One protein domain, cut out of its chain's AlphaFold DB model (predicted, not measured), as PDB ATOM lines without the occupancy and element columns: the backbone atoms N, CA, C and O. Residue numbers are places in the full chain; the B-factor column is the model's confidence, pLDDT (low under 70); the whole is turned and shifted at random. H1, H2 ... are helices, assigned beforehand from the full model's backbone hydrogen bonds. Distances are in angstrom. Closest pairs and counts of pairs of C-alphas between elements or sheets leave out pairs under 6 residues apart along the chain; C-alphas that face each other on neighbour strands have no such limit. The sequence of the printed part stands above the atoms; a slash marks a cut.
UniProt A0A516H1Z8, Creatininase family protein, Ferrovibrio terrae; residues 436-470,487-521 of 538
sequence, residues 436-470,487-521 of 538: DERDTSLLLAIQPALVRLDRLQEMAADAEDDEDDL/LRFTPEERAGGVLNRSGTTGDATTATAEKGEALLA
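Overview. This is residues 436 to 470 and 487 to 521 of the 538 residues of the protein "Creatininase family protein" of Ferrovibrio terrae (UniProt A0A516H1Z8). H1 and H4 cross at one end of an elongated model; H2 and H3 run toward the other, where residues 487 to 512 loop and return to H4. The printed part has 70 residues, class all helix, with under half in four named helices and no named strand. It is only just loose, close to compact: radius of gyration of the C-alphas 13.8 A, spans 41 by 23 by 18 A.

Along the chain. Find C-alpha 436 at (283.572, 196.905, 110.810); H1, residues 436 to 446, runs 15.0 A from there. H2, 453 to 458, and H3, 460 to 466, follow. H4, 513 to 521, runs 12.2 A to C-alpha 521 at (269.789, 191.293, 99.539).

Arrangement. H1 and H4 touch, about perpendicular at 84 degrees; look at their closest C-alphas, Leu 442 and Gly 516, 4.0 A apart. H2 and H3 meet only through their tight link. Every O i to N i+4 pair is within hydrogen-bond range in H1 and H4, 2 of 3 in H3, 0 of 2 in H2, against 2 of 3 O i to N i+3 pairs there.

Size, cuts and confidence. Residues 471 to 486 are not printed; C-alphas 470 and 487 are 14.7 A apart. Confidence is low, under 70, at residues 460 to 470.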
ATOM      1  N   ASP A 436     282.979 195.823 111.587       80.81
ATOM      2  CA  ASP A 436     283.572 196.905 110.810       80.81
ATOM      3  C   ASP A 436     283.755 196.522 109.337       80.81
ATOM      4  O   ASP A 436     283.431 197.341 108.471       80.81
ATOM      5  N   GLU A 437     284.147 195.281 109.008       86.75
ATOM      6  CA  GLU A 437     284.056 194.755 107.635       86.75
ATOM      7  C   GLU A 437     282.610 194.857 107.131       86.75
ATOM      8  O   GLU A 437     282.355 195.337 106.018       86.75
ATOM      9  N   ARG A 438     281.656 194.420 107.965       88.56
ATOM     10  CA  ARG A 438     280.229 194.379 107.639       88.56
ATOM     11  C   ARG A 438     279.679 195.776 107.362       88.56
ATOM     12  O   ARG A 438     279.210 196.027 106.251       88.56
ATOM     13  N   ASP A 439     279.751 196.684 108.332       90.88
ATOM     14  CA  ASP A 439     279.171 198.025 108.219       90.88
ATOM     15  C   ASP A 439     279.880 198.852 107.131       90.88
ATOM     16  O   ASP A 439     279.230 199.606 106.400       90.88
ATOM     17  N   THR A 440     281.185 198.636 106.912       93.81
ATOM     18  CA  THR A 440     281.912 199.255 105.791       93.81
ATOM     19  C   THR A 440     281.450 198.717 104.443       93.81
ATOM     20  O   THR A 440     281.205 199.504 103.528       93.81
ATOM     21  N   SER A 441     281.269 197.401 104.309       93.88
ATOM     22  CA  SER A 441     280.755 196.783 103.081       93.88
ATOM     23  C   SER A 441     279.358 197.311 102.748       93.88
ATOM     24  O   SER A 441     279.105 197.743 101.621       93.88
ATOM     25  N   LEU A 442     278.468 197.370 103.746       95.12
ATOM     26  CA  LEU A 442     277.123 197.938 103.614       95.12
ATOM     27  C   LEU A 442     277.165 199.400 103.145       95.12
ATOM     28  O   LEU A 442     276.458 199.766 102.206       95.12
ATOM     29  N   LEU A 443     278.019 200.244 103.732       96.69
ATOM     30  CA  LEU A 443     278.126 201.655 103.340       96.69
ATOM     31  C   LEU A 443     278.805 201.866 101.979       96.69
ATOM     32  O   LEU A 443     278.465 202.829 101.288       96.69
ATOM     33  N   LEU A 444     279.688 200.960 101.550       96.81
ATOM     34  CA  LEU A 444     280.229 200.936 100.187       96.81
ATOM     35  C   LEU A 444     279.156 200.604  99.138       96.81
ATOM     36  O   LEU A 444     279.209 201.157  98.040       96.81
ATOM     37  N   ALA A 445     278.170 199.766  99.471       96.94
ATOM     38  CA  ALA A 445     277.012 199.504  98.612       96.94
ATOM     39  C   ALA A 445     275.991 200.662  98.628       96.94
ATOM     40  O   ALA A 445     275.483 201.064  97.583       96.94
ATOM     41  N   ILE A 446     275.703 201.225  99.808       97.19
ATOM     42  CA  ILE A 446     274.657 202.244 100.007       97.19
ATOM     43  C   ILE A 446     275.084 203.629  99.514       97.19
ATOM     44  O   ILE A 446     274.368 204.276  98.749       97.19
ATOM     45  N   GLN A 447     276.220 204.132 100.000       96.56
ATOM     46  CA  GLN A 447     276.662 205.499  99.736       96.56
ATOM     47  C   GLN A 447     278.196 205.602  99.823       96.56
ATOM     48  O   GLN A 447     278.724 206.256 100.731       96.56
ATOM     49  N   PRO A 448     278.937 205.033  98.851       96.31
ATOM     50  CA  PRO A 448     280.398 204.914  98.912       96.31
ATOM     51  C   PRO A 448     281.122 206.261  99.069       96.31
ATOM     52  O   PRO A 448     282.195 206.325  99.659       96.31
ATOM     53  N   ALA A 449     280.516 207.369  98.627       96.50
ATOM     54  CA  ALA A 449     281.051 208.723  98.809       96.50
ATOM     55  C   ALA A 449     281.127 209.203 100.281       96.50
ATOM     56  O   ALA A 449     281.778 210.216 100.564       96.50
ATOM     57  N   LEU A 450     280.465 208.524 101.226       96.00
ATOM     58  CA  LEU A 450     280.599 208.799 102.661       96.00
ATOM     59  C   LEU A 450     281.747 208.029 103.319       96.00
ATOM     60  O   LEU A 450     282.262 208.506 104.327       96.00
ATOM     61  N   VAL A 451     282.189 206.914 102.736       96.06
ATOM     62  CA  VAL A 451     283.311 206.122 103.256       96.06
ATOM     63  C   VAL A 451     284.626 206.871 103.002       96.06
ATOM     64  O   VAL A 451     284.843 207.445 101.932       96.06
ATOM     65  N   ARG A 452     285.506 206.922 104.002       94.75
ATOM     66  CA  ARG A 452     286.857 207.499 103.916       94.75
ATOM     67  C   ARG A 452     287.881 206.373 103.907       94.75
ATOM     68  O   ARG A 452     288.510 206.080 104.918       94.75
ATOM     69  N   LEU A 453     288.012 205.716 102.754       91.75
ATOM     70  CA  LEU A 453     288.944 204.594 102.550       91.75
ATOM     71  C   LEU A 453     290.406 204.970 102.851       91.75
ATOM     72  O   LEU A 453     291.193 204.123 103.258       91.75
ATOM     73  N   ASP A 454     290.760 206.249 102.714       90.31
ATOM     74  CA  ASP A 454     292.052 206.810 103.111       90.31
ATOM     75  C   ASP A 454     292.350 206.657 104.615       90.31
ATOM     76  O   ASP A 454     293.519 206.552 104.996       90.31
ATOM     77  N   ARG A 455     291.302 206.569 105.446       88.69
ATOM     78  CA  ARG A 455     291.365 206.478 106.912       88.69
ATOM     79  C   ARG A 455     291.282 205.071 107.487       88.69
ATOM     80  O   ARG A 455     291.415 204.931 108.695       88.69
ATOM     81  N   LEU A 456     291.147 204.028 106.667       85.12
ATOM     82  CA  LEU A 456     291.251 202.638 107.149       85.12
ATOM     83  C   LEU A 456     292.584 202.389 107.888       85.12
ATOM     84  O   LEU A 456     292.652 201.638 108.850       85.12
ATOM     85  N   GLN A 457     293.635 203.111 107.491       76.12
ATOM     86  CA  GLN A 457     294.953 203.105 108.134       76.12
ATOM     87  C   GLN A 457     294.936 203.612 109.590       76.12
ATOM     88  O   GLN A 457     295.815 203.255 110.366       76.12
ATOM     89  N   GLU A 458     293.960 204.448 109.962       78.88
ATOM     90  CA  GLU A 458     293.801 204.973 111.324       78.88
ATOM     91  C   GLU A 458     293.184 203.922 112.276       78.88
ATOM     92  O   GLU A 458     293.299 204.083 113.486       78.88
ATOM     93  N   MET A 459     292.587 202.834 111.758       74.12
ATOM     94  CA  MET A 459     292.059 201.706 112.555       74.12
ATOM     95  C   MET A 459     293.154 200.743 113.024       74.12
ATOM     96  O   MET A 459     293.105 200.221 114.135       74.12
ATOM     97  N   ALA A 460     294.183 200.532 112.194       58.34
ATOM     98  CA  ALA A 460     295.296 199.634 112.510       58.34
ATOM     99  C   ALA A 460     296.049 200.039 113.796       58.34
ATOM    100  O   ALA A 460     296.700 199.206 114.414       58.34
ATOM    101  N   ALA A 461     295.919 201.301 114.223       57.28
ATOM    102  CA  ALA A 461     296.497 201.831 115.457       57.28
ATOM    103  C   ALA A 461     295.800 201.369 116.758       57.28
ATOM    104  O   ALA A 461     296.287 201.716 117.836       57.28
ATOM    105  N   ASP A 462     294.681 200.639 116.668       58.81
ATOM    106  CA  ASP A 462     294.039 199.938 117.796       58.81
ATOM    107  C   ASP A 462     294.011 198.416 117.604       58.81
ATOM    108  O   ASP A 462     294.024 197.678 118.582       58.81
ATOM    109  N   ALA A 463     294.067 197.927 116.358       50.62
ATOM    110  CA  ALA A 463     294.223 196.496 116.080       50.62
ATOM    111  C   ALA A 463     295.538 195.911 116.645       50.62
ATOM    112  O   ALA A 463     295.614 194.712 116.893       50.62
ATOM    113  N   GLU A 464     296.562 196.747 116.870       47.50
ATOM    114  CA  GLU A 464     297.789 196.370 117.591       47.50
ATOM    115  C   GLU A 464     297.612 196.297 119.127       47.50
ATOM    116  O   GLU A 464     298.451 195.691 119.785       47.50
ATOM    117  N   ASP A 465     296.547 196.880 119.699       46.81
ATOM    118  CA  ASP A 465     296.274 196.892 121.149       46.81
ATOM    119  C   ASP A 465     295.213 195.817 121.554       46.81
ATOM    120  O   ASP A 465     295.310 195.244 122.637       46.81
ATOM    121  N   ASP A 466     294.229 195.481 120.698       50.25
ATOM    122  CA  ASP A 466     293.081 194.609 121.060       50.25
ATOM    123  C   ASP A 466     293.357 193.075 121.067       50.25
ATOM    124  O   ASP A 466     292.682 192.347 121.805       50.25
ATOM    125  N   GLU A 467     294.331 192.542 120.306       43.34
ATOM    126  CA  GLU A 467     294.717 191.108 120.411       43.34
ATOM    127  C   GLU A 467     295.634 190.814 121.617       43.34
ATOM    128  O   GLU A 467     295.613 189.692 122.126       43.34
ATOM    129  N   ASP A 468     296.401 191.800 122.102       43.03
ATOM    130  CA  ASP A 468     297.379 191.629 123.193       43.03
ATOM    131  C   ASP A 468     296.778 191.860 124.603       43.03
ATOM    132  O   ASP A 468     297.312 191.345 125.589       43.03
ATOM    133  N   ASP A 469     295.643 192.570 124.727       47.00
ATOM    134  CA  ASP A 469     294.944 192.799 126.012       47.00
ATOM    135  C   ASP A 469     293.993 191.642 126.410       47.00
ATOM    136  O   ASP A 469     293.505 191.563 127.546       47.00
ATOM    137  N   LEU A 470     293.750 190.687 125.500       48.41
ATOM    138  CA  LEU A 470     293.246 189.359 125.850       48.41
ATOM    139  C   LEU A 470     294.438 188.420 126.060       48.41
ATOM    140  O   LEU A 470     295.095 188.054 125.090       48.41
ATOM    141  N   LEU A 487     280.219 197.165 128.441       79.12
ATOM    142  CA  LEU A 487     281.317 197.757 127.681       79.12
ATOM    143  C   LEU A 487     281.044 199.243 127.442       79.12
ATOM    144  O   LEU A 487     279.910 199.646 127.170       79.12
ATOM    145  N   ARG A 488     282.106 200.038 127.549       83.56
ATOM    146  CA  ARG A 488     282.146 201.469 127.257       83.56
ATOM    147  C   ARG A 488     283.514 201.759 126.656       83.56
ATOM    148  O   ARG A 488     284.496 201.781 127.390       83.56
ATOM    149  N   PHE A 489     283.572 201.923 125.346       84.81
ATOM    150  CA  PHE A 489     284.796 202.252 124.632       84.81
ATOM    151  C   PHE A 489     285.098 203.745 124.753       84.81
ATOM    152  O   PHE A 489     284.188 204.582 124.803       84.81
ATOM    153  N   THR A 490     286.381 204.082 124.840       83.69
ATOM    154  CA  THR A 490     286.847 205.448 125.074       83.69
ATOM    155  C   THR A 490     288.059 205.763 124.199       83.69
ATOM    156  O   THR A 490     289.054 205.045 124.305       83.69
ATOM    157  N   PRO A 491     288.048 206.865 123.419       85.00
ATOM    158  CA  PRO A 491     289.158 207.221 122.528       85.00
ATOM    159  C   PRO A 491     290.423 207.717 123.253       85.00
ATOM    160  O   PRO A 491     291.438 208.014 122.631       85.00
ATOM    161  N   GLU A 492     290.355 207.838 124.577       85.00
ATOM    162  CA  GLU A 492     291.420 208.264 125.481       85.00
ATOM    163  C   GLU A 492     291.309 207.428 126.764       85.00
ATOM    164  O   GLU A 492     290.206 207.012 127.122       85.00
ATOM    165  N   GLU A 493     292.407 207.238 127.502       80.19
ATOM    166  CA  GLU A 493     292.387 206.540 128.795       80.19
ATOM    167  C   GLU A 493     291.415 207.210 129.783       80.19
ATOM    168  O   GLU A 493     291.621 208.346 130.227       80.19
ATOM    169  N   ARG A 494     290.340 206.504 130.161       77.06
ATOM    170  CA  ARG A 494     289.329 206.991 131.112       77.06
ATOM    171  C   ARG A 494     288.941 205.896 132.101       77.06
ATOM    172  O   ARG A 494     288.775 204.734 131.750       77.06
ATOM    173  N   ALA A 495     288.760 206.278 133.365       77.00
ATOM    174  CA  ALA A 495     288.427 205.336 134.431       77.00
ATOM    175  C   ALA A 495     287.084 204.630 134.166       77.00
ATOM    176  O   ALA A 495     286.038 205.276 134.106       77.00
ATOM    177  N   GLY A 496     287.117 203.298 134.050       72.94
ATOM    178  CA  GLY A 496     285.938 202.475 133.760       72.94
ATOM    179  C   GLY A 496     285.543 202.409 132.280       72.94
ATOM    180  O   GLY A 496     284.494 201.841 131.981       72.94
ATOM    181  N   GLY A 497     286.350 202.979 131.381       76.62
ATOM    182  CA  GLY A 497     286.291 202.726 129.943       76.62
ATOM    183  C   GLY A 497     287.292 201.652 129.510       76.62
ATOM    184  O   GLY A 497     288.250 201.367 130.228       76.62
ATOM    185  N   VAL A 498     287.054 201.073 128.337       78.69
ATOM    186  CA  VAL A 498     288.020 200.280 127.564       78.69
ATOM    187  C   VAL A 498     288.657 201.229 126.551       78.69
ATOM    188  O   VAL A 498     287.929 201.921 125.833       78.69
ATOM    189  N   LEU A 499     289.987 201.319 126.521       77.56
ATOM    190  CA  LEU A 499     290.686 202.164 125.553       77.56
ATOM    191  C   LEU A 499     290.476 201.600 124.145       77.56
ATOM    192  O   LEU A 499     290.711 200.424 123.927       77.56
ATOM    193  N   ASN A 500     290.023 202.441 123.220       80.94
ATOM    194  CA  ASN A 500     289.898 202.121 121.799       80.94
ATOM    195  C   ASN A 500     289.814 203.463 121.046       80.94
ATOM    196  O   ASN A 500     288.823 204.188 121.171       80.94
ATOM    197  N   ARG A 501     290.888 203.874 120.364       83.12
ATOM    198  CA  ARG A 501     291.092 205.248 119.855       83.12
ATOM    199  C   ARG A 501     290.231 205.554 118.629       83.12
ATOM    200  O   ARG A 501     289.657 206.640 118.541       83.12
ATOM    201  N   SER A 502     290.124 204.598 117.715       81.50
ATOM    202  CA  SER A 502     289.365 204.640 116.461       81.50
ATOM    203  C   SER A 502     287.858 204.491 116.666       81.50
ATOM    204  O   SER A 502     287.079 205.164 115.990       81.50
ATOM    205  N   GLY A 503     287.437 203.653 117.613       81.94
ATOM    206  CA  GLY A 503     286.051 203.219 117.772       81.94
ATOM    207  C   GLY A 503     285.662 202.079 116.830       81.94
ATOM    208  O   GLY A 503     284.485 202.001 116.478       81.94
ATOM    209  N   THR A 504     286.623 201.252 116.403       82.00
ATOM    210  CA  THR A 504     286.399 200.027 115.613       82.00
ATOM    211  C   THR A 504     286.674 198.770 116.428       82.00
ATOM    212  O   THR A 504     287.441 198.797 117.383       82.00
ATOM    213  N   THR A 505     286.047 197.669 116.041       72.44
ATOM    214  CA  THR A 505     286.061 196.350 116.693       72.44
ATOM    215  C   THR A 505     286.521 195.206 115.775       72.44
ATOM    216  O   THR A 505     286.582 194.064 116.223       72.44
ATOM    217  N   GLY A 506     286.841 195.498 114.509       75.12
ATOM    218  CA  GLY A 506     287.297 194.542 113.494       75.12
ATOM    219  C   GLY A 506     288.016 195.207 112.307       75.12
ATOM    220  O   GLY A 506     288.288 196.412 112.325       75.12
ATOM    221  N   ASP A 507     288.345 194.425 111.277       79.94
ATOM    222  CA  ASP A 507     289.143 194.829 110.116       79.94
ATOM    223  C   ASP A 507     288.275 195.206 108.903       79.94
ATOM    224  O   ASP A 507     287.880 194.387 108.075       79.94
ATOM    225  N   ALA A 508     288.057 196.507 108.713       85.50
ATOM    226  CA  ALA A 508     287.345 197.016 107.544       85.50
ATOM    227  C   ALA A 508     288.146 196.979 106.220       85.50
ATOM    228  O   ALA A 508     287.604 197.374 105.183       85.50
ATOM    229  N   THR A 509     289.417 196.552 106.192       84.88
ATOM    230  CA  THR A 509     290.235 196.575 104.958       84.88
ATOM    231  C   THR A 509     289.815 195.529 103.924       84.88
ATOM    232  O   THR A 509     290.066 195.701 102.728       84.88
ATOM    233  N   THR A 510     289.121 194.479 104.358       85.19
ATOM    234  CA  THR A 510     288.554 193.405 103.530       85.19
ATOM    235  C   THR A 510     287.161 193.734 102.969       85.19
ATOM    236  O   THR A 510     286.591 192.922 102.228       85.19
ATOM    237  N   ALA A 511     286.588 194.891 103.315       89.50
ATOM    238  CA  ALA A 511     285.230 195.289 102.953       89.50
ATOM    239  C   ALA A 511     285.071 195.619 101.457       89.50
ATOM    240  O   ALA A 511     285.928 196.267 100.852       89.50
ATOM    241  N   THR A 512     283.940 195.233 100.850       92.31
ATOM    242  CA  THR A 512     283.638 195.560  99.440       92.31
ATOM    243  C   THR A 512     282.161 195.899  99.223       92.31
ATOM    244  O   THR A 512     281.290 195.492  99.994       92.31
ATOM    245  N   ALA A 513     281.858 196.633  98.148       94.62
ATOM    246  CA  ALA A 513     280.478 196.970  97.791       94.62
ATOM    247  C   ALA A 513     279.657 195.723  97.411       94.62
ATOM    248  O   ALA A 513     278.472 195.646  97.713       94.62
ATOM    249  N   GLU A 514     280.287 194.719  96.797       93.06
ATOM    250  CA  GLU A 514     279.651 193.453  96.421       93.06
ATOM    251  C   GLU A 514     279.242 192.642  97.658       93.06
ATOM    252  O   GLU A 514     278.133 192.110  97.696       93.06
ATOM    253  N   LYS A 515     280.097 192.601  98.695       90.38
ATOM    254  CA  LYS A 515     279.744 192.025 100.004       90.38
ATOM    255  C   LYS A 515     278.551 192.757 100.623       90.38
ATOM    256  O   LYS A 515     277.629 192.113 101.114       90.38
ATOM    257  N   GLY A 516     278.550 194.091 100.568       92.75
ATOM    258  CA  GLY A 516     277.462 194.921 101.087       92.75
ATOM    259  C   GLY A 516     276.132 194.684 100.379       92.75
ATOM    260  O   GLY A 516     275.102 194.542 101.032       92.75
ATOM    261  N   GLU A 517     276.148 194.586  99.051       94.25
ATOM    262  CA  GLU A 517     274.946 194.320  98.260       94.25
ATOM    263  C   GLU A 517     274.400 192.908  98.514       94.25
ATOM    264  O   GLU A 517     273.197 192.748  98.721       94.25
ATOM    265  N   ALA A 518     275.275 191.898  98.586       91.00
ATOM    266  CA  ALA A 518     274.892 190.529  98.935       91.00
ATOM    267  C   ALA A 518     274.281 190.441 100.345       91.00
ATOM    268  O   ALA A 518     273.251 189.793 100.532       91.00
ATOM    269  N   LEU A 519     274.869 191.144 101.321       91.44
ATOM    270  CA  LEU A 519     274.330 191.267 102.676       91.44
ATOM    271  C   LEU A 519     272.948 191.933 102.690       91.44
ATOM    272  O   LEU A 519     272.034 191.414 103.328       91.44
ATOM    273  N   LEU A 520     272.770 193.060 101.993       93.88
ATOM    274  CA  LEU A 520     271.485 193.770 101.933       93.88
ATOM    275  C   LEU A 520     270.391 192.937 101.260       93.88
ATOM    276  O   LEU A 520     269.252 192.961 101.723       93.88
ATOM    277  N   ALA A 521     270.718 192.213 100.188       93.12
ATOM    278  CA  ALA A 521     269.789 191.293  99.539       93.12
ATOM    279  C   ALA A 521     269.375 190.162 100.493       93.12
ATOM    280  O   ALA A 521     268.186 189.988 100.745       93.12
TER     281      ALA A 521